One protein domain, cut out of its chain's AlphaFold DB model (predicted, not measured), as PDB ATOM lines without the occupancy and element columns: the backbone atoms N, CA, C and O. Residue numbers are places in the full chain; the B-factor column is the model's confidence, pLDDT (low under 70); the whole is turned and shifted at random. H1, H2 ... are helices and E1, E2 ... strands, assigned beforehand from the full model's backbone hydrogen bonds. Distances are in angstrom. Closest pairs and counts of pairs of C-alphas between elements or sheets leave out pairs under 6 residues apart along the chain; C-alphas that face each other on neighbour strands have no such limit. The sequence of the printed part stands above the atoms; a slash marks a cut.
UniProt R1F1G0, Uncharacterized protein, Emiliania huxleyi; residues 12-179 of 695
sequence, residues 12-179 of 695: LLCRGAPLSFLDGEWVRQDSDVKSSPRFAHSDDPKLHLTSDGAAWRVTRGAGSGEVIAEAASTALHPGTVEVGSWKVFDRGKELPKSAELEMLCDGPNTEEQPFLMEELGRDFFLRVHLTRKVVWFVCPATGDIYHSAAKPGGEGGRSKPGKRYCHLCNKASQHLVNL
ATOM      1  N   LEU A  12     127.147  74.469 120.818       93.62
ATOM      2  CA  LEU A  12     127.462  75.214 122.034       93.62
ATOM      3  C   LEU A  12     128.827  74.752 122.548       93.62
ATOM      4  O   LEU A  12     128.990  73.578 122.869       93.62
ATOM      5  N   LEU A  13     129.790  75.665 122.634       94.44
ATOM      6  CA  LEU A  13     131.115  75.399 123.188       94.44
ATOM      7  C   LEU A  13     131.349  76.227 124.452       94.44
ATOM      8  O   LEU A  13     131.008  77.410 124.491       94.44
ATOM      9  N   CYS A  14     131.986  75.616 125.447       95.00
ATOM     10  CA  CYS A  14     132.601  76.314 126.574       95.00
ATOM     11  C   CYS A  14     134.095  76.500 126.297       95.00
ATOM     12  O   CYS A  14     134.743  75.584 125.777       95.00
ATOM     13  N   ARG A  15     134.634  77.678 126.624       92.75
ATOM     14  CA  ARG A  15     136.069  77.988 126.567       92.75
ATOM     15  C   ARG A  15     136.455  78.889 127.742       92.75
ATOM     16  O   ARG A  15     135.669  79.757 128.116       92.75
ATOM     17  N   GLY A  16     137.676  78.739 128.262       90.56
ATOM     18  CA  GLY A  16     138.256  79.641 129.267       90.56
ATOM     19  C   GLY A  16     137.895  79.297 130.717       90.56
ATOM     20  O   GLY A  16     137.987  80.157 131.604       90.56
ATOM     21  N   ALA A  17     137.459  78.063 130.979       91.12
ATOM     22  CA  ALA A  17     137.110  77.607 132.317       91.12
ATOM     23  C   ALA A  17     138.349  77.422 133.229       91.12
ATOM     24  O   ALA A  17     139.320  76.779 132.830       91.12
ATOM     25  N   PRO A  18     138.295  77.854 134.509       91.31
ATOM     26  CA  PRO A  18     139.294  77.492 135.527       91.31
ATOM     27  C   PRO A  18     139.452  75.979 135.748       91.31
ATOM     28  O   PRO A  18     140.482  75.528 136.240       91.31
ATOM     29  N   LEU A  19     138.417  75.203 135.411       92.19
ATOM     30  CA  LEU A  19     138.407  73.746 135.439       92.19
ATOM     31  C   LEU A  19     138.280  73.249 133.998       92.19
ATOM     32  O   LEU A  19     137.187  73.248 133.436       92.19
ATOM     33  N   SER A  20     139.394  72.822 133.402       91.88
ATOM     34  CA  SER A  20     139.486  72.503 131.968       91.88
ATOM     35  C   SER A  20     138.561  71.379 131.489       91.88
ATOM     36  O   SER A  20     138.298  71.294 130.298       91.88
ATOM     37  N   PHE A  21     138.011  70.551 132.387       93.25
ATOM     38  CA  PHE A  21     136.999  69.545 132.036       93.25
ATOM     39  C   PHE A  21     135.612  70.138 131.706       93.25
ATOM     40  O   PHE A  21     134.714  69.391 131.324       93.25
ATOM     41  N   LEU A  22     135.410  71.446 131.916       93.69
ATOM     42  CA  LEU A  22     134.205  72.175 131.501       93.69
ATOM     43  C   LEU A  22     134.307  72.712 130.066       93.69
ATOM     44  O   LEU A  22     133.269  72.955 129.447       93.69
ATOM     45  N   ASP A  23     135.529  72.919 129.567       94.88
ATOM     46  CA  ASP A  23     135.795  73.377 128.204       94.88
ATOM     47  C   ASP A  23     135.618  72.213 127.221       94.88
ATOM     48  O   ASP A  23     136.135  71.118 127.437       94.88
ATOM     49  N   GLY A  24     134.894  72.460 126.127       94.88
ATOM     50  CA  GLY A  24     134.460  71.412 125.201       94.88
ATOM     51  C   GLY A  24     133.070  71.672 124.625       94.88
ATOM     52  O   GLY A  24     132.572  72.803 124.666       94.88
ATOM     53  N   GLU A  25     132.457  70.639 124.040       95.50
ATOM     54  CA  GLU A  25     131.155  70.726 123.370       95.50
ATOM     55  C   GLU A  25     130.000  70.330 124.304       95.50
ATOM     56  O   GLU A  25     130.047  69.331 125.019       95.50
ATOM     57  N   TRP A  26     128.931  71.125 124.289       94.31
ATOM     58  CA  TRP A  26     127.742  70.939 125.117       94.31
ATOM     59  C   TRP A  26     126.538  70.624 124.223       94.31
ATOM     60  O   TRP A  26     126.002  71.488 123.528       94.31
ATOM     61  N   VAL A  27     126.096  69.368 124.240       91.19
ATOM     62  CA  VAL A  27     125.057  68.845 123.343       91.19
ATOM     63  C   VAL A  27     123.678  68.999 123.981       91.19
ATOM     64  O   VAL A  27     123.448  68.546 125.109       91.19
ATOM     65  N   ARG A  28     122.733  69.623 123.267       88.00
ATOM     66  CA  ARG A  28     121.358  69.833 123.747       88.00
ATOM     67  C   ARG A  28     120.620  68.502 123.894       88.00
ATOM     68  O   ARG A  28     120.640  67.673 122.991       88.00
ATOM     69  N   GLN A  29     119.926  68.336 125.017       85.25
ATOM     70  CA  GLN A  29     119.178  67.121 125.352       85.25
ATOM     71  C   GLN A  29     117.681  67.228 125.007       85.25
ATOM     72  O   GLN A  29     117.018  66.214 124.795       85.25
ATOM     73  N   ASP A  30     117.134  68.447 124.932       74.62
ATOM     74  CA  ASP A  30     115.711  68.680 124.660       74.62
ATOM     75  C   ASP A  30     115.413  68.832 123.163       74.62
ATOM     76  O   ASP A  30     115.901  69.766 122.517       74.62
ATOM     77  N   SER A  31     114.542  67.966 122.638       60.00
ATOM     78  CA  SER A  31     114.017  68.035 121.267       60.00
ATOM     79  C   SER A  31     112.959  69.129 121.061       60.00
ATOM     80  O   SER A  31     112.828  69.644 119.951       60.00
ATOM     81  N   ASP A  32     112.215  69.509 122.107       55.03
ATOM     82  CA  ASP A  32     111.246  70.614 122.061       55.03
ATOM     83  C   ASP A  32     111.908  71.948 122.469       55.03
ATOM     84  O   ASP A  32     112.964  72.016 123.105       55.03
ATOM     85  N   VAL A  33     111.295  73.045 122.037       54.81
ATOM     86  CA  VAL A  33     111.916  74.363 121.876       54.81
ATOM     87  C   VAL A  33     111.152  75.456 122.639       54.81
ATOM     88  O   VAL A  33     111.250  76.646 122.327       54.81
ATOM     89  N   LYS A  34     110.333  75.067 123.618       54.78
ATOM     90  CA  LYS A  34     109.428  75.971 124.355       54.78
ATOM     91  C   LYS A  34     109.883  76.299 125.779       54.78
ATOM     92  O   LYS A  34     109.419  77.292 126.326       54.78
ATOM     93  N   SER A  35     110.791  75.512 126.355       60.00
ATOM     94  CA  SER A  35     111.350  75.687 127.703       60.00
ATOM     95  C   SER A  35     112.836  76.066 127.671       60.00
ATOM     96  O   SER A  35     113.484  75.966 126.626       60.00
ATOM     97  N   SER A  36     113.378  76.475 128.824       70.62
ATOM     98  CA  SER A  36     114.817  76.679 129.043       70.62
ATOM     99  C   SER A  36     115.607  75.437 128.597       70.62
ATOM    100  O   SER A  36     115.345  74.355 129.127       70.62
ATOM    101  N   PRO A  37     116.528  75.545 127.621       83.19
ATOM    102  CA  PRO A  37     117.169  74.374 127.030       83.19
ATOM    103  C   PRO A  37     118.201  73.743 127.967       83.19
ATOM    104  O   PRO A  37     119.027  74.441 128.554       83.19
ATOM    105  N   ARG A  38     118.180  72.413 128.069       88.75
ATOM    106  CA  ARG A  38     119.156  71.613 128.818       88.75
ATOM    107  C   ARG A  38     120.216  71.038 127.882       88.75
ATOM    108  O   ARG A  38     119.900  70.574 126.785       88.75
ATOM    109  N   PHE A  39     121.460  71.007 128.345       91.62
ATOM    110  CA  PHE A  39     122.605  70.435 127.632       91.62
ATOM    111  C   PHE A  39     123.362  69.458 128.541       91.62
ATOM    112  O   PHE A  39     123.260  69.536 129.766       91.62
ATOM    113  N   ALA A  40     124.143  68.561 127.946       93.00
ATOM    114  CA  ALA A  40     125.135  67.746 128.645       93.00
ATOM    115  C   ALA A  40     126.501  67.897 127.966       93.00
ATOM    116  O   ALA A  40     126.550  68.152 126.761       93.00
ATOM    117  N   HIS A  41     127.595  67.762 128.717       95.56
ATOM    118  CA  HIS A  41     128.935  67.815 128.126       95.56
ATOM    119  C   HIS A  41     129.197  66.573 127.260       95.56
ATOM    120  O   HIS A  41     128.788  65.472 127.636       95.56
ATOM    121  N   SER A  42     129.877  66.732 126.119       93.88
ATOM    122  CA  SER A  42     130.177  65.630 125.193       93.88
ATOM    123  C   SER A  42     131.017  64.537 125.855       93.88
ATOM    124  O   SER A  42     130.706  63.353 125.729       93.88
ATOM    125  N   ASP A  43     132.040  64.951 126.607       93.88
ATOM    126  CA  ASP A  43     133.094  64.054 127.095       93.88
ATOM    127  C   ASP A  43     132.862  63.599 128.550       93.88
ATOM    128  O   ASP A  43     133.440  62.612 129.001       93.88
ATOM    129  N   ASP A  44     131.973  64.283 129.285       92.88
ATOM    130  CA  ASP A  44     131.451  63.830 130.585       92.88
ATOM    131  C   ASP A  44     129.929  64.050 130.646       92.88
ATOM    132  O   ASP A  44     129.468  65.043 131.218       92.88
ATOM    133  N   PRO A  45     129.116  63.121 130.103       88.31
ATOM    134  CA  PRO A  45     127.656  63.242 130.088       88.31
ATOM    135  C   PRO A  45     126.978  63.284 131.469       88.31
ATOM    136  O   PRO A  45     125.755  63.381 131.531       88.31
ATOM    137  N   LYS A  46     127.733  63.200 132.576       91.56
ATOM    138  CA  LYS A  46     127.240  63.437 133.947       91.56
ATOM    139  C   LYS A  46     127.211  64.924 134.309       91.56
ATOM    140  O   LYS A  46     126.673  65.268 135.362       91.56
ATOM    141  N   LEU A  47     127.827  65.782 133.495       94.56
ATOM    142  CA  LEU A  47     127.728  67.232 133.594       94.56
ATOM    143  C   LEU A  47     126.498  67.710 132.828       94.56
ATOM    144  O   LEU A  47     126.382  67.492 131.621       94.56
ATOM    145  N   HIS A  48     125.600  68.399 133.524       93.31
ATOM    146  CA  HIS A  48     124.354  68.914 132.976       93.31
ATOM    147  C   HIS A  48     124.293  70.433 133.121       93.31
ATOM    148  O   HIS A  48     124.448  70.970 134.215       93.31
ATOM    149  N   LEU A  49     124.042  71.125 132.012       93.50
ATOM    150  CA  LEU A  49     123.890  72.574 131.948       93.50
ATOM    151  C   LEU A  49     122.404  72.914 131.794       93.50
ATOM    152  O   LEU A  49     121.756  72.491 130.836       93.50
ATOM    153  N   THR A  50     121.856  73.645 132.763       92.62
ATOM    154  CA  THR A  50     120.411  73.900 132.900       92.62
ATOM    155  C   THR A  50     120.129  75.305 133.443       92.62
ATOM    156  O   THR A  50     121.041  75.990 133.909       92.62
ATOM    157  N   SER A  51     118.864  75.738 133.401       91.00
ATOM    158  CA  SER A  51     118.421  77.003 133.996       91.00
ATOM    159  C   SER A  51     117.032  76.905 134.622       91.00
ATOM    160  O   SER A  51     116.136  76.269 134.068       91.00
ATOM    161  N   ASP A  52     116.862  77.596 135.749       89.31
ATOM    162  CA  ASP A  52     115.585  77.839 136.436       89.31
ATOM    163  C   ASP A  52     114.925  79.178 136.030       89.31
ATOM    164  O   ASP A  52     113.864  79.532 136.541       89.31
ATOM    165  N   GLY A  53     115.540  79.924 135.104       87.19
ATOM    166  CA  GLY A  53     115.118  81.257 134.664       87.19
ATOM    167  C   GLY A  53     115.694  82.424 135.481       87.19
ATOM    168  O   GLY A  53     115.639  83.562 135.012       87.19
ATOM    169  N   ALA A  54     116.284  82.162 136.652       90.75
ATOM    170  CA  ALA A  54     117.007  83.144 137.464       90.75
ATOM    171  C   ALA A  54     118.535  82.971 137.365       90.75
ATOM    172  O   ALA A  54     119.276  83.954 137.431       90.75
ATOM    173  N   ALA A  55     119.007  81.739 137.172       92.44
ATOM    174  CA  ALA A  55     120.406  81.398 136.953       92.44
ATOM    175  C   ALA A  55     120.580  80.300 135.893       92.44
ATOM    176  O   ALA A  55     119.671  79.515 135.614       92.44
ATOM    177  N   TRP A  56     121.788  80.221 135.341       94.19
ATOM    178  CA  TRP A  56     122.307  79.050 134.637       94.19
ATOM    179  C   TRP A  56     123.254  78.285 135.559       94.19
ATOM    180  O   TRP A  56     124.080  78.906 136.228       94.19
ATOM    181  N   ARG A  57     123.163  76.951 135.589       94.56
ATOM    182  CA  ARG A  57     124.049  76.084 136.386       94.56
ATOM    183  C   ARG A  57     124.590  74.923 135.572       94.56
ATOM    184  O   ARG A  57     123.832  74.275 134.852       94.56
ATOM    185  N   VAL A  58     125.872  74.627 135.775       94.69
ATOM    186  CA  VAL A  58     126.463  73.315 135.502       94.69
ATOM    187  C   VAL A  58     126.418  72.504 136.793       94.69
ATOM    188  O   VAL A  58     127.037  72.897 137.785       94.69
ATOM    189  N   THR A  59     125.729  71.367 136.777       94.62
ATOM    190  CA  THR A  59     125.728  70.390 137.874       94.62
ATOM    191  C   THR A  59     126.398  69.087 137.448       94.62
ATOM    192  O   THR A  59     126.315  68.697 136.283       94.62
ATOM    193  N   ARG A  60     127.055  68.389 138.383       92.56
ATOM    194  CA  ARG A  60     127.539  67.015 138.187       92.56
ATOM    195  C   ARG A  60     126.630  66.029 138.923       92.56
ATOM    196  O   ARG A  60     126.482  66.102 140.143       92.56
ATOM    197  N   GLY A  61     126.058  65.083 138.179       82.12
ATOM    198  CA  GLY A  61     125.104  64.092 138.683       82.12
ATOM    199  C   GLY A  61     123.633  64.506 138.533       82.12
ATOM    200  O   GLY A  61     123.309  65.647 138.207       82.12
ATOM    201  N   ALA A  62     122.732  63.546 138.747       65.94
ATOM    202  CA  ALA A  62     121.299  63.717 138.518       65.94
ATOM    203  C   ALA A  62     120.597  64.507 139.641       65.94
ATOM    204  O   ALA A  62     120.890  64.328 140.821       65.94
ATOM    205  N   GLY A  63     119.612  65.331 139.270       66.44
ATOM    206  CA  GLY A  63     118.840  66.149 140.211       66.44
ATOM    207  C   GLY A  63     119.628  67.363 140.711       66.44
ATOM    208  O   GLY A  63     120.278  68.052 139.925       66.44
ATOM    209  N   SER A  64     119.579  67.629 142.018       65.06
ATOM    210  CA  SER A  64     120.382  68.661 142.688       65.06
ATOM    211  C   SER A  64     121.833  68.195 142.896       65.06
ATOM    212  O   SER A  64     122.292  68.059 144.031       65.06
ATOM    213  N   GLY A  65     122.520  67.875 141.795       79.50
ATOM    214  CA  GLY A  65     123.924  67.460 141.787       79.50
ATOM    215  C   GLY A  65     124.886  68.568 142.234       79.50
ATOM    216  O   GLY A  65     124.484  69.716 142.430       79.50
ATOM    217  N   GLU A  66     126.172  68.234 142.372       91.00
ATOM    218  CA  GLU A  66     127.204  69.199 142.782       91.00
ATOM    219  C   GLU A  66     127.257  70.360 141.777       91.00
ATOM    220  O   GLU A  66     127.474  70.133 140.587       91.00
ATOM    221  N   VAL A  67     127.043  71.598 142.235       93.31
ATOM    222  CA  VAL A  67     127.116  72.793 141.379       93.31
ATOM    223  C   VAL A  67     128.584  73.094 141.091       93.31
ATOM    224  O   VAL A  67     129.308  73.561 141.966       93.31
ATOM    225  N   ILE A  68     129.013  72.833 139.856       94.88
ATOM    226  CA  ILE A  68     130.386  73.074 139.394       94.88
ATOM    227  C   ILE A  68     130.530  74.495 138.837       94.88
ATOM    228  O   ILE A  68     131.592  75.101 138.950       94.88
ATOM    229  N   ALA A  69     129.465  75.063 138.264       94.56
ATOM    230  CA  ALA A  69     129.437  76.462 137.842       94.56
ATOM    231  C   ALA A  69     128.028  77.061 137.948       94.56
ATOM    232  O   ALA A  69     127.040  76.362 137.726       94.56
ATOM    233  N   GLU A  70     127.934  78.358 138.243       94.69
ATOM    234  CA  GLU A  70     126.671  79.108 138.287       94.69
ATOM    235  C   GLU A  70     126.846  80.535 137.752       94.69
ATOM    236  O   GLU A  70     127.804  81.226 138.099       94.69
ATOM    237  N   ALA A  71     125.892  81.002 136.948       94.56
ATOM    238  CA  ALA A  71     125.764  82.395 136.533       94.56
ATOM    239  C   ALA A  71     124.337  82.888 136.810       94.56
ATOM    240  O   ALA A  71     123.390  82.459 136.150       94.56
ATOM    241  N   ALA A  72     124.180  83.806 137.768       94.12
ATOM    242  CA  ALA A  72     122.904  84.471 138.037       94.12
ATOM    243  C   ALA A  72     122.541  85.381 136.850       94.12
ATOM    244  O   ALA A  72     123.151  86.430 136.644       94.12
ATOM    245  N   SER A  73     121.599  84.936 136.019       91.94
ATOM    246  CA  SER A  73     121.289  85.538 134.725       91.94
ATOM    247  C   SER A  73     119.939  85.056 134.200       91.94
ATOM    248  O   SER A  73     119.689  83.857 134.093       91.94
ATOM    249  N   THR A  74     119.109  86.001 133.758       91.06
ATOM    250  CA  THR A  74     117.819  85.758 133.083       91.06
ATOM    251  C   THR A  74     117.964  85.448 131.584       91.06
ATOM    252  O   THR A  74     117.030  85.651 130.803       91.06
ATOM    253  N   ALA A  75     119.161  85.060 131.132       91.00
ATOM    254  CA  ALA A  75     119.437  84.726 129.736       91.00
ATOM    255  C   ALA A  75     118.616  83.513 129.279       91.00
ATOM    256  O   ALA A  75     118.518  82.520 129.995       91.00
ATOM    257  N   LEU A  76     118.053  83.563 128.069       89.94
ATOM    258  CA  LEU A  76     117.249  82.461 127.518       89.94
ATOM    259  C   LEU A  76     118.107  81.325 126.926       89.94
ATOM    260  O   LEU A  76     117.569  80.334 126.433       89.94
ATOM    261  N   HIS A  77     119.433  81.476 126.944       91.81
ATOM    262  CA  HIS A  77     120.410  80.531 126.415       91.81
ATOM    263  C   HIS A  77     121.752  80.720 127.151       91.81
ATOM    264  O   HIS A  77     122.105  81.864 127.447       91.81
ATOM    265  N   PRO A  78     122.552  79.669 127.423       92.56
ATOM    266  CA  PRO A  78     123.851  79.842 128.076       92.56
ATOM    267  C   PRO A  78     124.799  80.705 127.231       92.56
ATOM    268  O   PRO A  78     125.520  81.533 127.775       92.56
ATOM    269  N   GLY A  79     124.714  80.605 125.897       91.69
ATOM    270  CA  GLY A  79     125.457  81.452 124.954       91.69
ATOM    271  C   GLY A  79     125.021  82.926 124.886       91.69
ATOM    272  O   GLY A  79     125.503  83.663 124.027       91.69
ATOM    273  N   THR A  80     124.086  83.363 125.740       91.69
ATOM    274  CA  THR A  80     123.678  84.773 125.889       91.69
ATOM    275  C   THR A  80     123.831  85.294 127.328       91.69
ATOM    276  O   THR A  80     123.427  86.420 127.629       91.69
ATOM    277  N   VAL A  81     124.466  84.506 128.207       91.75
ATOM    278  CA  VAL A  81     124.952  84.915 129.536       91.75
ATOM    279  C   VAL A  81     126.116  85.913 129.389       91.75
ATOM    280  O   VAL A  81     126.870  85.864 128.420       91.75
ATOM    281  N   GLU A  82     126.264  86.851 130.329       88.12
ATOM    282  CA  GLU A  82     127.327  87.863 130.272       88.12
ATOM    283  C   GLU A  82     128.703  87.259 130.612       88.12
ATOM    284  O   GLU A  82     128.852  86.544 131.607       88.12
ATOM    285  N   VAL A  83     129.721  87.549 129.795       84.88
ATOM    286  CA  VAL A  83     131.090  87.034 129.984       84.88
ATOM    287  C   VAL A  83     131.651  87.494 131.335       84.88
ATOM    288  O   VAL A  83     131.548  88.666 131.692       84.88
ATOM    289  N   GLY A  84     132.219  86.563 132.108       85.50
ATOM    290  CA  GLY A  84     132.703  86.825 133.472       85.50
ATOM    291  C   GLY A  84     131.618  86.911 134.562       85.50
ATOM    292  O   GLY A  84     131.947  87.177 135.722       85.50
ATOM    293  N   SER A  85     130.339  86.665 134.238       90.12
ATOM    294  CA  SER A  85     129.283  86.464 135.253       90.12
ATOM    295  C   SER A  85     129.270  85.045 135.845       90.12
ATOM    296  O   SER A  85     128.723  84.843 136.931       90.12
ATOM    297  N   TRP A  86     129.920  84.086 135.176       93.31
ATOM    298  CA  TRP A  86     130.105  82.716 135.652       93.31
ATOM    299  C   TRP A  86     131.014  82.646 136.884       93.31
ATOM    300  O   TRP A  86     132.176  83.056 136.858       93.31
ATOM    301  N   LYS A  87     130.488  82.047 137.950       94.00
ATOM    302  CA  LYS A  87     131.248  81.481 139.066       94.00
ATOM    303  C   LYS A  87     131.548  80.018 138.772       94.00
ATOM    304  O   LYS A  87     130.706  79.331 138.195       94.00
ATOM    305  N   VAL A  88     132.705  79.534 139.209       94.56
ATOM    306  CA  VAL A  88     133.101  78.119 139.121       94.56
ATOM    307  C   VAL A  88     133.529  77.650 140.503       94.56
ATOM    308  O   VAL A  88     134.148  78.414 141.243       94.56
ATOM    309  N   PHE A  89     133.189  76.414 140.853       94.38
ATOM    310  CA  PHE A  89     133.426  75.827 142.162       94.38
ATOM    311  C   PHE A  89     134.224  74.525 142.029       94.38
ATOM    312  O   PHE A  89     133.873  73.662 141.227       94.38
ATOM    313  N   ASP A  90     135.265  74.361 142.847       92.19
ATOM    314  CA  ASP A  90     135.921  73.065 143.075       92.19
ATOM    315  C   ASP A  90     135.601  72.603 144.500       92.19
ATOM    316  O   ASP A  90     135.905  73.307 145.468       92.19
ATOM    317  N   ARG A  91     134.941  71.445 144.636       88.31
ATOM    318  CA  ARG A  91     134.549  70.840 145.926       88.31
ATOM    319  C   ARG A  91     133.829  71.837 146.847       88.31
ATOM    320  O   ARG A  91     134.144  71.961 148.033       88.31
ATOM    321  N   GLY A  92     132.905  72.608 146.270       86.94
ATOM    322  CA  GLY A  92     132.126  73.646 146.955       86.94
ATOM    323  C   GLY A  92     132.852  74.971 147.252       86.94
ATOM    324  O   GLY A  92     132.251  75.847 147.872       86.94
ATOM    325  N   LYS A  93     134.110  75.168 146.829       91.44
ATOM    326  CA  LYS A  93     134.836  76.444 146.986       91.44
ATOM    327  C   LYS A  93     134.812  77.256 145.694       91.44
ATOM    328  O   LYS A  93     135.262  76.761 144.667       91.44
ATOM    329  N   GLU A  94     134.336  78.502 145.756       92.81
ATOM    330  CA  GLU A  94     134.367  79.434 144.616       92.81
ATOM    331  C   GLU A  94     135.821  79.732 144.213       92.81
ATOM    332  O   GLU A  94     136.629  80.189 145.026       92.81
ATOM    333  N   LEU A  95     136.153  79.441 142.957       91.12
ATOM    334  CA  LEU A  95     137.453  79.712 142.351       91.12
ATOM    335  C   LEU A  95     137.571  81.195 141.945       91.12
ATOM    336  O   LEU A  95     136.555  81.876 141.775       91.12
ATOM    337  N   PRO A  96     138.796  81.717 141.735       85.94
ATOM    338  CA  PRO A  96     138.987  83.050 141.172       85.94
ATOM    339  C   PRO A  96     138.218  83.220 139.855       85.94
ATOM    340  O   PRO A  96     138.271  82.356 138.979       85.94
ATOM    341  N   LYS A  97     137.509  84.346 139.707       78.75
ATOM    342  CA  LYS A  97     136.699  84.626 138.514       78.75
ATOM    343  C   LYS A  97     137.555  84.630 137.247       78.75
ATOM    344  O   LYS A  97     138.415  85.496 137.090       78.75
ATOM    345  N   SER A  98     137.252  83.726 136.316       76.44
ATOM    346  CA  SER A  98     137.746  83.826 134.942       76.44
ATOM    347  C   SER A  98     136.964  84.907 134.198       76.44
ATOM    348  O   SER A  98     135.735  84.870 134.146       76.44
ATOM    349  N   ALA A  99     137.680  85.861 133.605       79.00
ATOM    350  CA  ALA A  99     137.121  86.795 132.626       79.00
ATOM    351  C   ALA A  99     137.087  86.201 131.203       79.00
ATOM    352  O   ALA A  99     136.587  86.848 130.286       79.00
ATOM    353  N   GLU A 100     137.636  84.996 131.027       82.44
ATOM    354  CA  GLU A 100     137.763  84.285 129.750       82.44
ATOM    355  C   GLU A 100     136.697  83.193 129.590       82.44
ATOM    356  O   GLU A 100     136.450  82.758 128.472       82.44
ATOM    357  N   LEU A 101     136.041  82.786 130.688       88.69
ATOM    358  CA  LEU A 101     134.961  81.802 130.679       88.69
ATOM    359  C   LEU A 101     133.727  82.351 129.952       88.69
ATOM    360  O   LEU A 101     132.937  83.122 130.514       88.69
ATOM    361  N   GLU A 102     133.550  81.903 128.711       89.31
ATOM    362  CA  GLU A 102     132.353  82.129 127.911       89.31
ATOM    363  C   GLU A 102     131.762  80.822 127.364       89.31
ATOM    364  O   GLU A 102     132.456  79.867 127.012       89.31
ATOM    365  N   MET A 103     130.433  80.815 127.281       92.62
ATOM    366  CA  MET A 103     129.654  79.860 126.502       92.62
ATOM    367  C   MET A 103     129.344  80.538 125.167       92.62
ATOM    368  O   MET A 103     128.837  81.660 125.163       92.62
ATOM    369  N   LEU A 104     129.627  79.893 124.036       91.44
ATOM    370  CA  LEU A 104     129.427  80.478 122.707       91.44
ATOM    371  C   LEU A 104     128.800  79.492 121.713       91.44
ATOM    372  O   LEU A 104     129.027  78.289 121.784       91.44
ATOM    373  N   CYS A 105     128.043  80.017 120.747       91.19
ATOM    374  CA  CYS A 105     127.671  79.264 119.552       91.19
ATOM    375  C   CYS A 105     128.829  79.330 118.543       91.19
ATOM    376  O   CYS A 105     129.187  80.418 118.082       91.19
ATOM    377  N   ASP A 106     129.397  78.177 118.202       90.75
ATOM    378  CA  ASP A 106     130.423  78.001 117.170       90.75
ATOM    379  C   ASP A 106     129.878  77.135 116.019       90.75
ATOM    380  O   ASP A 106     128.877  76.432 116.169       90.75
ATOM    381  N   GLY A 107     130.525  77.191 114.857       88.50
ATOM    382  CA  GLY A 107     130.098  76.494 113.644       88.50
ATOM    383  C   GLY A 107     130.183  77.354 112.378       88.50
ATOM    384  O   GLY A 107     130.557  78.531 112.439       88.50
ATOM    385  N   PRO A 108     129.854  76.775 111.210       84.81
ATOM    386  CA  PRO A 108     129.752  77.529 109.969       84.81
ATOM    387  C   PRO A 108     128.656  78.596 110.086       84.81
ATOM    388  O   PRO A 108     127.601  78.380 110.672       84.81
ATOM    389  N   ASN A 109     128.952  79.771 109.540       89.62
ATOM    390  CA  ASN A 109     128.154  80.986 109.671       89.62
ATOM    391  C   ASN A 109     128.107  81.656 108.292       89.62
ATOM    392  O   ASN A 109     128.832  82.621 108.028       89.62
ATOM    393  N   THR A 110     127.318  81.079 107.383       89.25
ATOM    394  CA  THR A 110     127.218  81.472 105.963       89.25
ATOM    395  C   THR A 110     125.752  81.603 105.514       89.25
ATOM    396  O   THR A 110     124.840  81.426 106.321       89.25
ATOM    397  N   GLU A 111     125.492  81.953 104.247       87.75
ATOM    398  CA  GLU A 111     124.111  82.043 103.728       87.75
ATOM    399  C   GLU A 111     123.480  80.651 103.571       87.75
ATOM    400  O   GLU A 111     122.297  80.451 103.824       87.75
ATOM    401  N   GLU A 112     124.301  79.670 103.203       89.00
ATOM    402  CA  GLU A 112     123.962  78.264 102.975       89.00
ATOM    403  C   GLU A 112     123.912  77.471 104.293       89.00
ATOM    404  O   GLU A 112     123.178  76.482 104.435       89.00
ATOM    405  N   GLN A 113     124.710  77.916 105.267       90.44
ATOM    406  CA  GLN A 113     124.829  77.357 106.607       90.44
ATOM    407  C   GLN A 113     124.621  78.461 107.666       90.44
ATOM    408  O   GLN A 113     125.576  78.882 108.323       90.44
ATOM    409  N   PRO A 114     123.382  78.975 107.811       92.38
ATOM    410  CA  PRO A 114     123.015  79.924 108.856       92.38
ATOM    411  C   PRO A 114     122.686  79.197 110.166       92.38
ATOM    412  O   PRO A 114     122.238  78.048 110.149       92.38
ATOM    413  N   PHE A 115     122.808  79.896 111.295       93.06
ATOM    414  CA  PHE A 115     122.367  79.369 112.589       93.06
ATOM    415  C   PHE A 115     120.844  79.460 112.774       93.06
ATOM    416  O   PHE A 115     120.163  80.318 112.205       93.06
ATOM    417  N   LEU A 116     120.295  78.624 113.648       91.00
ATOM    418  CA  LEU A 116     118.960  78.820 114.210       91.00
ATOM    419  C   LEU A 116     119.018  79.833 115.368       91.00
ATOM    420  O   LEU A 116     120.014  79.920 116.092       91.00
ATOM    421  N   MET A 117     117.925  80.561 115.628       89.38
ATOM    422  CA  MET A 117     117.827  81.380 116.853       89.38
ATOM    423  C   MET A 117     117.824  80.521 118.129       89.38
ATOM    424  O   MET A 117     118.020  81.019 119.231       89.38
ATOM    425  N   GLU A 118     117.603  79.226 117.960       85.94
ATOM    426  CA  GLU A 118     117.640  78.158 118.944       85.94
ATOM    427  C   GLU A 118     119.063  77.683 119.271       85.94
ATOM    428  O   GLU A 118     119.282  77.205 120.380       85.94
ATOM    429  N   GLU A 119     120.003  77.839 118.330       89.56
ATOM    430  CA  GLU A 119     121.441  77.572 118.499       89.56
ATOM    431  C   GLU A 119     122.168  78.826 119.034       89.56
ATOM    432  O   GLU A 119     123.072  78.726 119.859       89.56
ATOM    433  N   LEU A 120     121.741  80.028 118.618       90.25
ATOM    434  CA  LEU A 120     122.270  81.310 119.118       90.25
ATOM    435  C   LEU A 120     121.718  81.711 120.496       90.25
ATOM    436  O   LEU A 120     122.403  82.372 121.277       90.25
ATOM    437  N   GLY A 121     120.460  81.364 120.770       89.75
ATOM    438  CA  GLY A 121     119.650  81.932 121.845       89.75
ATOM    439  C   GLY A 121     118.709  83.035 121.350       89.75
ATOM    440  O   GLY A 121     119.109  83.987 120.681       89.75
ATOM    441  N   ARG A 122     117.420  82.942 121.696       88.19
ATOM    442  CA  ARG A 122     116.367  83.835 121.165       88.19
ATOM    443  C   ARG A 122     116.516  85.304 121.586       88.19
ATOM    444  O   ARG A 122     115.969  86.195 120.934       88.19
ATOM    445  N   ASP A 123     117.260  85.574 122.652       88.69
ATOM    446  CA  ASP A 123     117.617  86.903 123.157       88.69
ATOM    447  C   ASP A 123     119.009  87.393 122.709       88.69
ATOM    448  O   ASP A 123     119.389  88.519 123.041       88.69
ATOM    449  N   PHE A 124     119.730  86.616 121.887       91.31
ATOM    450  CA  PHE A 124     121.091  86.904 121.417       91.31
ATOM    451  C   PHE A 124     121.267  88.339 120.920       91.31
ATOM    452  O   PHE A 124     122.129  89.056 121.410       91.31
ATOM    453  N   PHE A 125     120.415  88.823 120.011       89.94
ATOM    454  CA  PHE A 125     120.582  90.173 119.461       89.94
ATOM    455  C   PHE A 125     120.217  91.326 120.416       89.94
ATOM    456  O   PHE A 125     120.518  92.476 120.084       89.94
ATOM    457  N   LEU A 126     119.576  91.042 121.558       86.56
ATOM    458  CA  LEU A 126     119.286  92.023 122.614       86.56
ATOM    459  C   LEU A 126     120.429  92.096 123.639       86.56
ATOM    460  O   LEU A 126     120.799  93.194 124.048       86.56
ATOM    461  N   ARG A 127     121.015  90.947 124.015       85.12
ATOM    462  CA  ARG A 127     122.131  90.870 124.976       85.12
ATOM    463  C   ARG A 127     123.501  91.076 124.315       85.12
ATOM    464  O   ARG A 127     124.300  91.903 124.756       85.12
ATOM    465  N   VAL A 128     123.775  90.355 123.227       83.88
ATOM    466  CA  VAL A 128     125.109  90.246 122.618       83.88
ATOM    467  C   VAL A 128     125.409  91.433 121.700       83.88
ATOM    468  O   VAL A 128     124.828  91.629 120.627       83.88
ATOM    469  N   HIS A 129     126.397  92.231 122.104       78.12
ATOM    470  CA  HIS A 129     126.881  93.375 121.338       78.12
ATOM    471  C   HIS A 129     127.817  92.947 120.198       78.12
ATOM    472  O   HIS A 129     129.037  92.933 120.345       78.12
ATOM    473  N   LEU A 130     127.249  92.661 119.024       73.75
ATOM    474  CA  LEU A 130     128.022  92.420 117.800       73.75
ATOM    475  C   LEU A 130     128.880  93.640 117.414       73.75
ATOM    476  O   LEU A 130     128.357  94.648 116.934       73.75
ATOM    477  N   THR A 131     130.196  93.526 117.612       64.56
ATOM    478  CA  THR A 131     131.199  94.568 117.320       64.56
ATOM    479  C   THR A 131     131.785  94.476 115.911       64.56
ATOM    480  O   THR A 131     132.014  95.509 115.286       64.56
ATOM    481  N   ARG A 132     132.054  93.255 115.419       61.50
ATOM    482  CA  ARG A 132     132.644  92.988 114.088       61.50
ATOM    483  C   ARG A 132     132.108  91.730 113.396       61.50
ATOM    484  O   ARG A 132     131.937  91.756 112.183       61.50
ATOM    485  N   LYS A 133     131.823  90.646 114.134       74.56
ATOM    486  CA  LYS A 133     131.288  89.402 113.549       74.56
ATOM    487  C   LYS A 133     129.890  89.639 112.957       74.56
ATOM    488  O   LYS A 133     128.965  90.032 113.670       74.56
ATOM    489  N   VAL A 134     129.740  89.368 111.662       86.56
ATOM    490  CA  VAL A 134     128.427  89.176 111.029       86.56
ATOM    491  C   VAL A 134     127.896  87.807 111.450       86.56
ATOM    492  O   VAL A 134     128.660  86.855 111.571       86.56
ATOM    493  N   VAL A 135     126.591  87.718 111.688       90.69
ATOM    494  CA  VAL A 135     125.890  86.480 112.048       90.69
ATOM    495  C   VAL A 135     124.768  86.276 111.046       90.69
ATOM    496  O   VAL A 135     123.940  87.176 110.881       90.69
ATOM    497  N   TRP A 136     124.771  85.127 110.377       92.31
ATOM    498  CA  TRP A 136     123.668  84.621 109.572       92.31
ATOM    499  C   TRP A 136     122.719  83.797 110.442       92.31
ATOM    500  O   TRP A 136     123.167  83.028 111.292       92.31
ATOM    501  N   PHE A 137     121.414  83.958 110.239       92.94
ATOM    502  CA  PHE A 137     120.405  83.248 111.018       92.94
ATOM    503  C   PHE A 137     119.105  83.026 110.238       92.94
ATOM    504  O   PHE A 137     118.711  83.861 109.422       92.94
ATOM    505  N   VAL A 138     118.406  81.933 110.542       92.12
ATOM    506  CA  VAL A 138     117.015  81.707 110.122       92.12
ATOM    507  C   VAL A 138     116.076  82.463 111.066       92.12
ATOM    508  O   VAL A 138     116.202  82.362 112.285       92.12
ATOM    509  N   CYS A 139     115.122  83.226 110.531       90.94
ATOM    510  CA  CYS A 139     114.104  83.918 111.325       90.94
ATOM    511  C   CYS A 139     112.966  82.959 111.729       90.94
ATOM    512  O   CYS A 139     112.211  82.543 110.848       90.94
ATOM    513  N   PRO A 140     112.739  82.671 113.030       88.44
ATOM    514  CA  PRO A 140     111.681  81.747 113.461       88.44
ATOM    515  C   PRO A 140     110.263  82.188 113.072       88.44
ATOM    516  O   PRO A 140     109.361  81.363 112.980       88.44
ATOM    517  N   ALA A 141     110.062  83.488 112.838       87.00
ATOM    518  CA  ALA A 141     108.766  84.068 112.495       87.00
ATOM    519  C   ALA A 141     108.400  83.976 111.004       87.00
ATOM    520  O   ALA A 141     107.241  84.199 110.658       87.00
ATOM    521  N   THR A 142     109.372  83.735 110.115       88.31
ATOM    522  CA  THR A 142     109.159  83.796 108.653       88.31
ATOM    523  C   THR A 142     109.854  82.692 107.858       88.31
ATOM    524  O   THR A 142     109.511  82.487 106.701       88.31
ATOM    525  N   GLY A 143     110.831  81.990 108.437       89.62
ATOM    526  CA  GLY A 143     111.664  81.011 107.735       89.62
ATOM    527  C   GLY A 143     112.753  81.620 106.841       89.62
ATOM    528  O   GLY A 143     113.635  80.884 106.406       89.62
ATOM    529  N   ASP A 144     112.749  82.938 106.591       90.81
ATOM    530  CA  ASP A 144     113.794  83.566 105.772       90.81
ATOM    531  C   ASP A 144     115.164  83.516 106.466       90.81
ATOM    532  O   ASP A 144     115.276  83.660 107.690       90.81
ATOM    533  N   ILE A 145     116.214  83.455 105.651       91.56
ATOM    534  CA  ILE A 145     117.600  83.643 106.077       91.56
ATOM    535  C   ILE A 145     117.917  85.147 106.092       91.56
ATOM    536  O   ILE A 145     117.620  85.883 105.148       91.56
ATOM    537  N   TYR A 146     118.532  85.614 107.176       91.19
ATOM    538  CA  TYR A 146     118.979  86.993 107.360       91.19
ATOM    539  C   TYR A 146     120.413  87.053 107.880       91.19
ATOM    540  O   TYR A 146     120.979  86.067 108.339       91.19
ATOM    541  N   HIS A 147     120.991  88.252 107.849       90.44
ATOM    542  CA  HIS A 147     122.311  88.546 108.395       90.44
ATOM    543  C   HIS A 147     122.303  89.832 109.218       90.44
ATOM    544  O   HIS A 147     121.549  90.755 108.920       90.44
ATOM    545  N   SER A 148     123.202  89.940 110.195       89.44
ATOM    546  CA  SER A 148     123.306  91.099 111.097       89.44
ATOM    547  C   SER A 148     124.118  92.299 110.569       89.44
ATOM    548  O   SER A 148     124.209  93.321 111.256       89.44
ATOM    549  N   ALA A 149     124.722  92.193 109.377       83.38
ATOM    550  CA  ALA A 149     125.622  93.212 108.817       83.38
ATOM    551  C   ALA A 149     124.919  94.559 108.543       83.38
ATOM    552  O   ALA A 149     124.005  94.640 107.723       83.38
ATOM    553  N   ALA A 150     125.380  95.633 109.189       66.19
ATOM    554  CA  ALA A 150     124.696  96.932 109.196       66.19
ATOM    555  C   ALA A 150     124.801  97.753 107.891       66.19
ATOM    556  O   ALA A 150     124.104  98.755 107.750       66.19
ATOM    557  N   LYS A 151     125.665  97.362 106.944       60.53
ATOM    558  CA  LYS A 151     125.814  98.006 105.629       60.53
ATOM    559  C   LYS A 151     125.902  96.950 104.518       60.53
ATOM    560  O   LYS A 151     126.553  95.927 104.744       60.53
ATOM    561  N   PRO A 152     125.337  97.199 103.322       53.22
ATOM    562  CA  PRO A 152     125.798  96.518 102.116       53.22
ATOM    563  C   PRO A 152     127.270  96.894 101.851       53.22
ATOM    564  O   PRO A 152     127.665  98.034 102.100       53.22
ATOM    565  N   GLY A 153     128.083  95.950 101.367       49.81
ATOM    566  CA  GLY A 153     129.487  96.200 100.996       49.81
ATOM    567  C   GLY A 153     130.554  96.022 102.088       49.81
ATOM    568  O   GLY A 153     131.647  96.558 101.940       49.81
ATOM    569  N   GLY A 154     130.279  95.285 103.172       50.22
ATOM    570  CA  GLY A 154     131.353  94.639 103.948       50.22
ATOM    571  C   GLY A 154     131.842  93.351 103.267       50.22
ATOM    572  O   GLY A 154     131.225  92.908 102.296       50.22
ATOM    573  N   GLU A 155     132.897  92.715 103.789       43.00
ATOM    574  CA  GLU A 155     133.316  91.379 103.327       43.00
ATOM    575  C   GLU A 155     132.161  90.363 103.412       43.00
ATOM    576  O   GLU A 155     131.344  90.378 104.341       43.00
ATOM    577  N   GLY A 156     132.048  89.509 102.388       51.94
ATOM    578  CA  GLY A 156     130.814  88.770 102.105       51.94
ATOM    579  C   GLY A 156     129.688  89.717 101.672       51.94
ATOM    580  O   GLY A 156     128.649  89.785 102.334       51.94
ATOM    581  N   GLY A 157     129.930  90.496 100.611       50.34
ATOM    582  CA  GLY A 157     129.077  91.598 100.163       50.34
ATOM    583  C   GLY A 157     127.637  91.183  99.853       50.34
ATOM    584  O   GLY A 157     127.391  90.258  99.088       50.34
ATOM    585  N   ARG A 158     126.673  91.901 100.437       55.84
ATOM    586  CA  ARG A 158     125.230  91.651 100.301       55.84
ATOM    587  C   ARG A 158     124.498  92.869  99.760       55.84
ATOM    588  O   ARG A 158     124.788  93.997 100.151       55.84
ATOM    589  N   SER A 159     123.502  92.621  98.914       57.22
ATOM    590  CA  SER A 159     122.651  93.634  98.269       57.22
ATOM    591  C   SER A 159     121.592  94.254  99.191       57.22
ATOM    592  O   SER A 159     120.904  95.194  98.794       57.22
ATOM    593  N   LYS A 160     121.440  93.746 100.422       63.53
ATOM    594  CA  LYS A 160     120.415  94.169 101.387       63.53
ATOM    595  C   LYS A 160     121.057  94.583 102.725       63.53
ATOM    596  O   LYS A 160     122.002  93.933 103.167       63.53
ATOM    597  N   PRO A 161     120.560  95.637 103.401       70.56
ATOM    598  CA  PRO A 161     120.952  95.963 104.774       70.56
ATOM    599  C   PRO A 161     120.422  94.928 105.780       70.56
ATOM    600  O   PRO A 161     119.241  94.567 105.760       70.56
ATOM    601  N   GLY A 162     121.302  94.470 106.674       84.50
ATOM    602  CA  GLY A 162     121.063  93.340 107.571       84.50
ATOM    603  C   GLY A 162     120.076  93.597 108.709       84.50
ATOM    604  O   GLY A 162     119.981  94.699 109.250       84.50
ATOM    605  N   LYS A 163     119.349  92.547 109.098       88.69
ATOM    606  CA  LYS A 163     118.359  92.548 110.184       88.69
ATOM    607  C   LYS A 163     118.908  91.854 111.435       88.69
ATOM    608  O   LYS A 163     119.862  91.088 111.385       88.69
ATOM    609  N   ARG A 164     118.245  92.076 112.566       90.06
ATOM    610  CA  ARG A 164     118.400  91.334 113.821       90.06
ATOM    611  C   ARG A 164     117.027  90.842 114.271       90.06
ATOM    612  O   ARG A 164     116.039  91.549 114.069       90.06
ATOM    613  N   TYR A 165     116.945  89.653 114.854       90.50
ATOM    614  CA  TYR A 165     115.685  89.103 115.359       90.50
ATOM    615  C   TYR A 165     115.345  89.625 116.761       90.50
ATOM    616  O   TYR A 165     116.220  89.722 117.620       90.50
ATOM    617  N   CYS A 166     114.068  89.928 116.997       89.69
ATOM    618  CA  CYS A 166     113.501  90.138 118.322       89.69
ATOM    619  C   CYS A 166     112.502  89.023 118.642       89.69
ATOM    620  O   CYS A 166     111.495  88.897 117.941       89.69
ATOM    621  N   HIS A 167     112.718  88.289 119.737       87.00
ATOM    622  CA  HIS A 167     111.749  87.301 120.215       87.00
ATOM    623  C   HIS A 167     110.494  87.938 120.835       87.00
ATOM    624  O   HIS A 167     109.411  87.387 120.685       87.00
ATOM    625  N   LEU A 168     110.607  89.118 121.460       87.00
ATOM    626  CA  LEU A 168     109.489  89.811 122.121       87.00
ATOM    627  C   LEU A 168     108.468  90.364 121.116       87.00
ATOM    628  O   LEU A 168     107.266  90.217 121.298       87.00
ATOM    629  N   CYS A 169     108.941  90.959 120.016       85.88
ATOM    630  CA  CYS A 169     108.086  91.348 118.891       85.88
ATOM    631  C   CYS A 169     107.824  90.213 117.882       85.88
ATOM    632  O   CYS A 169     107.076  90.445 116.930       85.88
ATOM    633  N   ASN A 170     108.466  89.047 118.041       87.62
ATOM    634  CA  ASN A 170     108.508  87.939 117.076       87.62
ATOM    635  C   ASN A 170     108.821  88.399 115.629       87.62
ATOM    636  O   ASN A 170     108.138  88.022 114.678       87.62
ATOM    637  N   LYS A 171     109.790  89.315 115.456       86.56
ATOM    638  CA  LYS A 171     110.042  90.050 114.191       86.56
ATOM    639  C   LYS A 171     111.524  90.361 113.974       86.56
ATOM    640  O   LYS A 171     112.248  90.663 114.919       86.56
ATOM    641  N   ALA A 172     111.955  90.376 112.712       87.50
ATOM    642  CA  ALA A 172     113.301  90.792 112.307       87.50
ATOM    643  C   ALA A 172     113.344  92.278 111.885       87.50
ATOM    644  O   ALA A 172     112.592  92.700 111.006       87.50
ATOM    645  N   SER A 173     114.252  93.067 112.473       85.88
ATOM    646  CA  SER A 173     114.388  94.520 112.267       85.88
ATOM    647  C   SER A 173     115.851  94.961 112.144       85.88
ATOM    648  O   SER A 173     116.729  94.419 112.808       85.88
ATOM    649  N   GLN A 174     116.121  95.980 111.326       82.25
ATOM    650  CA  GLN A 174     117.435  96.645 111.240       82.25
ATOM    651  C   GLN A 174     117.743  97.487 112.492       82.25
ATOM    652  O   GLN A 174     118.901  97.686 112.853       82.25
ATOM    653  N   HIS A 175     116.702  97.968 113.178       78.94
ATOM    654  CA  HIS A 175     116.794  98.905 114.296       78.94
ATOM    655  C   HIS A 175     116.216  98.290 115.574       78.94
ATOM    656  O   HIS A 175     115.282  98.819 116.168       78.94
ATOM    657  N   LEU A 176     116.769  97.146 115.986       76.81
ATOM    658  CA  LEU A 176     116.319  96.396 117.166       76.81
ATOM    659  C   LEU A 176     116.298  97.246 118.449       76.81
ATOM    660  O   LEU A 176     115.340  97.196 119.212       76.81
ATOM    661  N   VAL A 177     117.331  98.076 118.631       64.62
ATOM    662  CA  VAL A 177     117.483  99.011 119.761       64.62
ATOM    663  C   VAL A 177     116.312 100.000 119.839       64.62
ATOM    664  O   VAL A 177     115.895 100.378 120.926       64.62
ATOM    665  N   ASN A 178     115.728 100.365 118.694       69.00
ATOM    666  CA  ASN A 178     114.615 101.311 118.613       69.00
ATOM    667  C   ASN A 178     113.247 100.646 118.866       69.00
ATOM    668  O   ASN A 178     112.247 101.353 118.931       69.00
ATOM    669  N   LEU A 179     113.182  99.310 118.963       67.75
ATOM    670  CA  LEU A 179     111.965  98.577 119.338       67.75
ATOM    671  C   LEU A 179     111.865  98.371 120.855       67.75
ATOM    672  O   LEU A 179     110.764  98.377 121.395       67.75
TER     673      LEU A 179
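AT A GLANCE: This is residues 12 to 179 of the 695 residues of an uncharacterized protein of Emiliania huxleyi (UniProt R1F1G0). With little regular structure, the model makes two lobes: an eight-stranded sheet curled like part of a barrel, and a smaller lobe of short helices H1 and H2 with hairpins E9-E10 and E11-E12. The antiparallel sheet runs E7 E6 E5 E4 E3 E2 E1 E8; E1 to E7 form a meander, each strand pairing with the one before. The 168 printed residues, 59 in two named helices and twelve strands, mostly strand, are compact, radius of gyration of the C-alphas 16.9 A, spanning 54 by 30 by 29 A.

HOW THE PARTS SIT: Find E5, residues 55-60, and antiparallel neighbour E6, residues 66-72: N 58 and O 69 are 2.9 A apart, within hydrogen-bond range. H1, residues 117-120, only grazes the sheet; H2, residues 124-127, is not on it. Both are too short for O i to N i+4 pairs.

IN THESE COORDINATES: Find C-alpha 12 at (127.462, 75.214, 122.034), beginning E1, 12-15; then E2 24-28, E3 39-41, E4 47-51, E7 87-90, E8 102-106, E9 136-138, E10 145-147, E11 164-166 and E12 171-173, which ends with C-alpha 173 at (114.388, 94.520, 112.267). E6 spans 16.6 A.

THE WHOLE: The printed part has no cut. Links E6-E7, E7-E8 and E10-E11 are long. Find pLDDT under 70 in 24 residues.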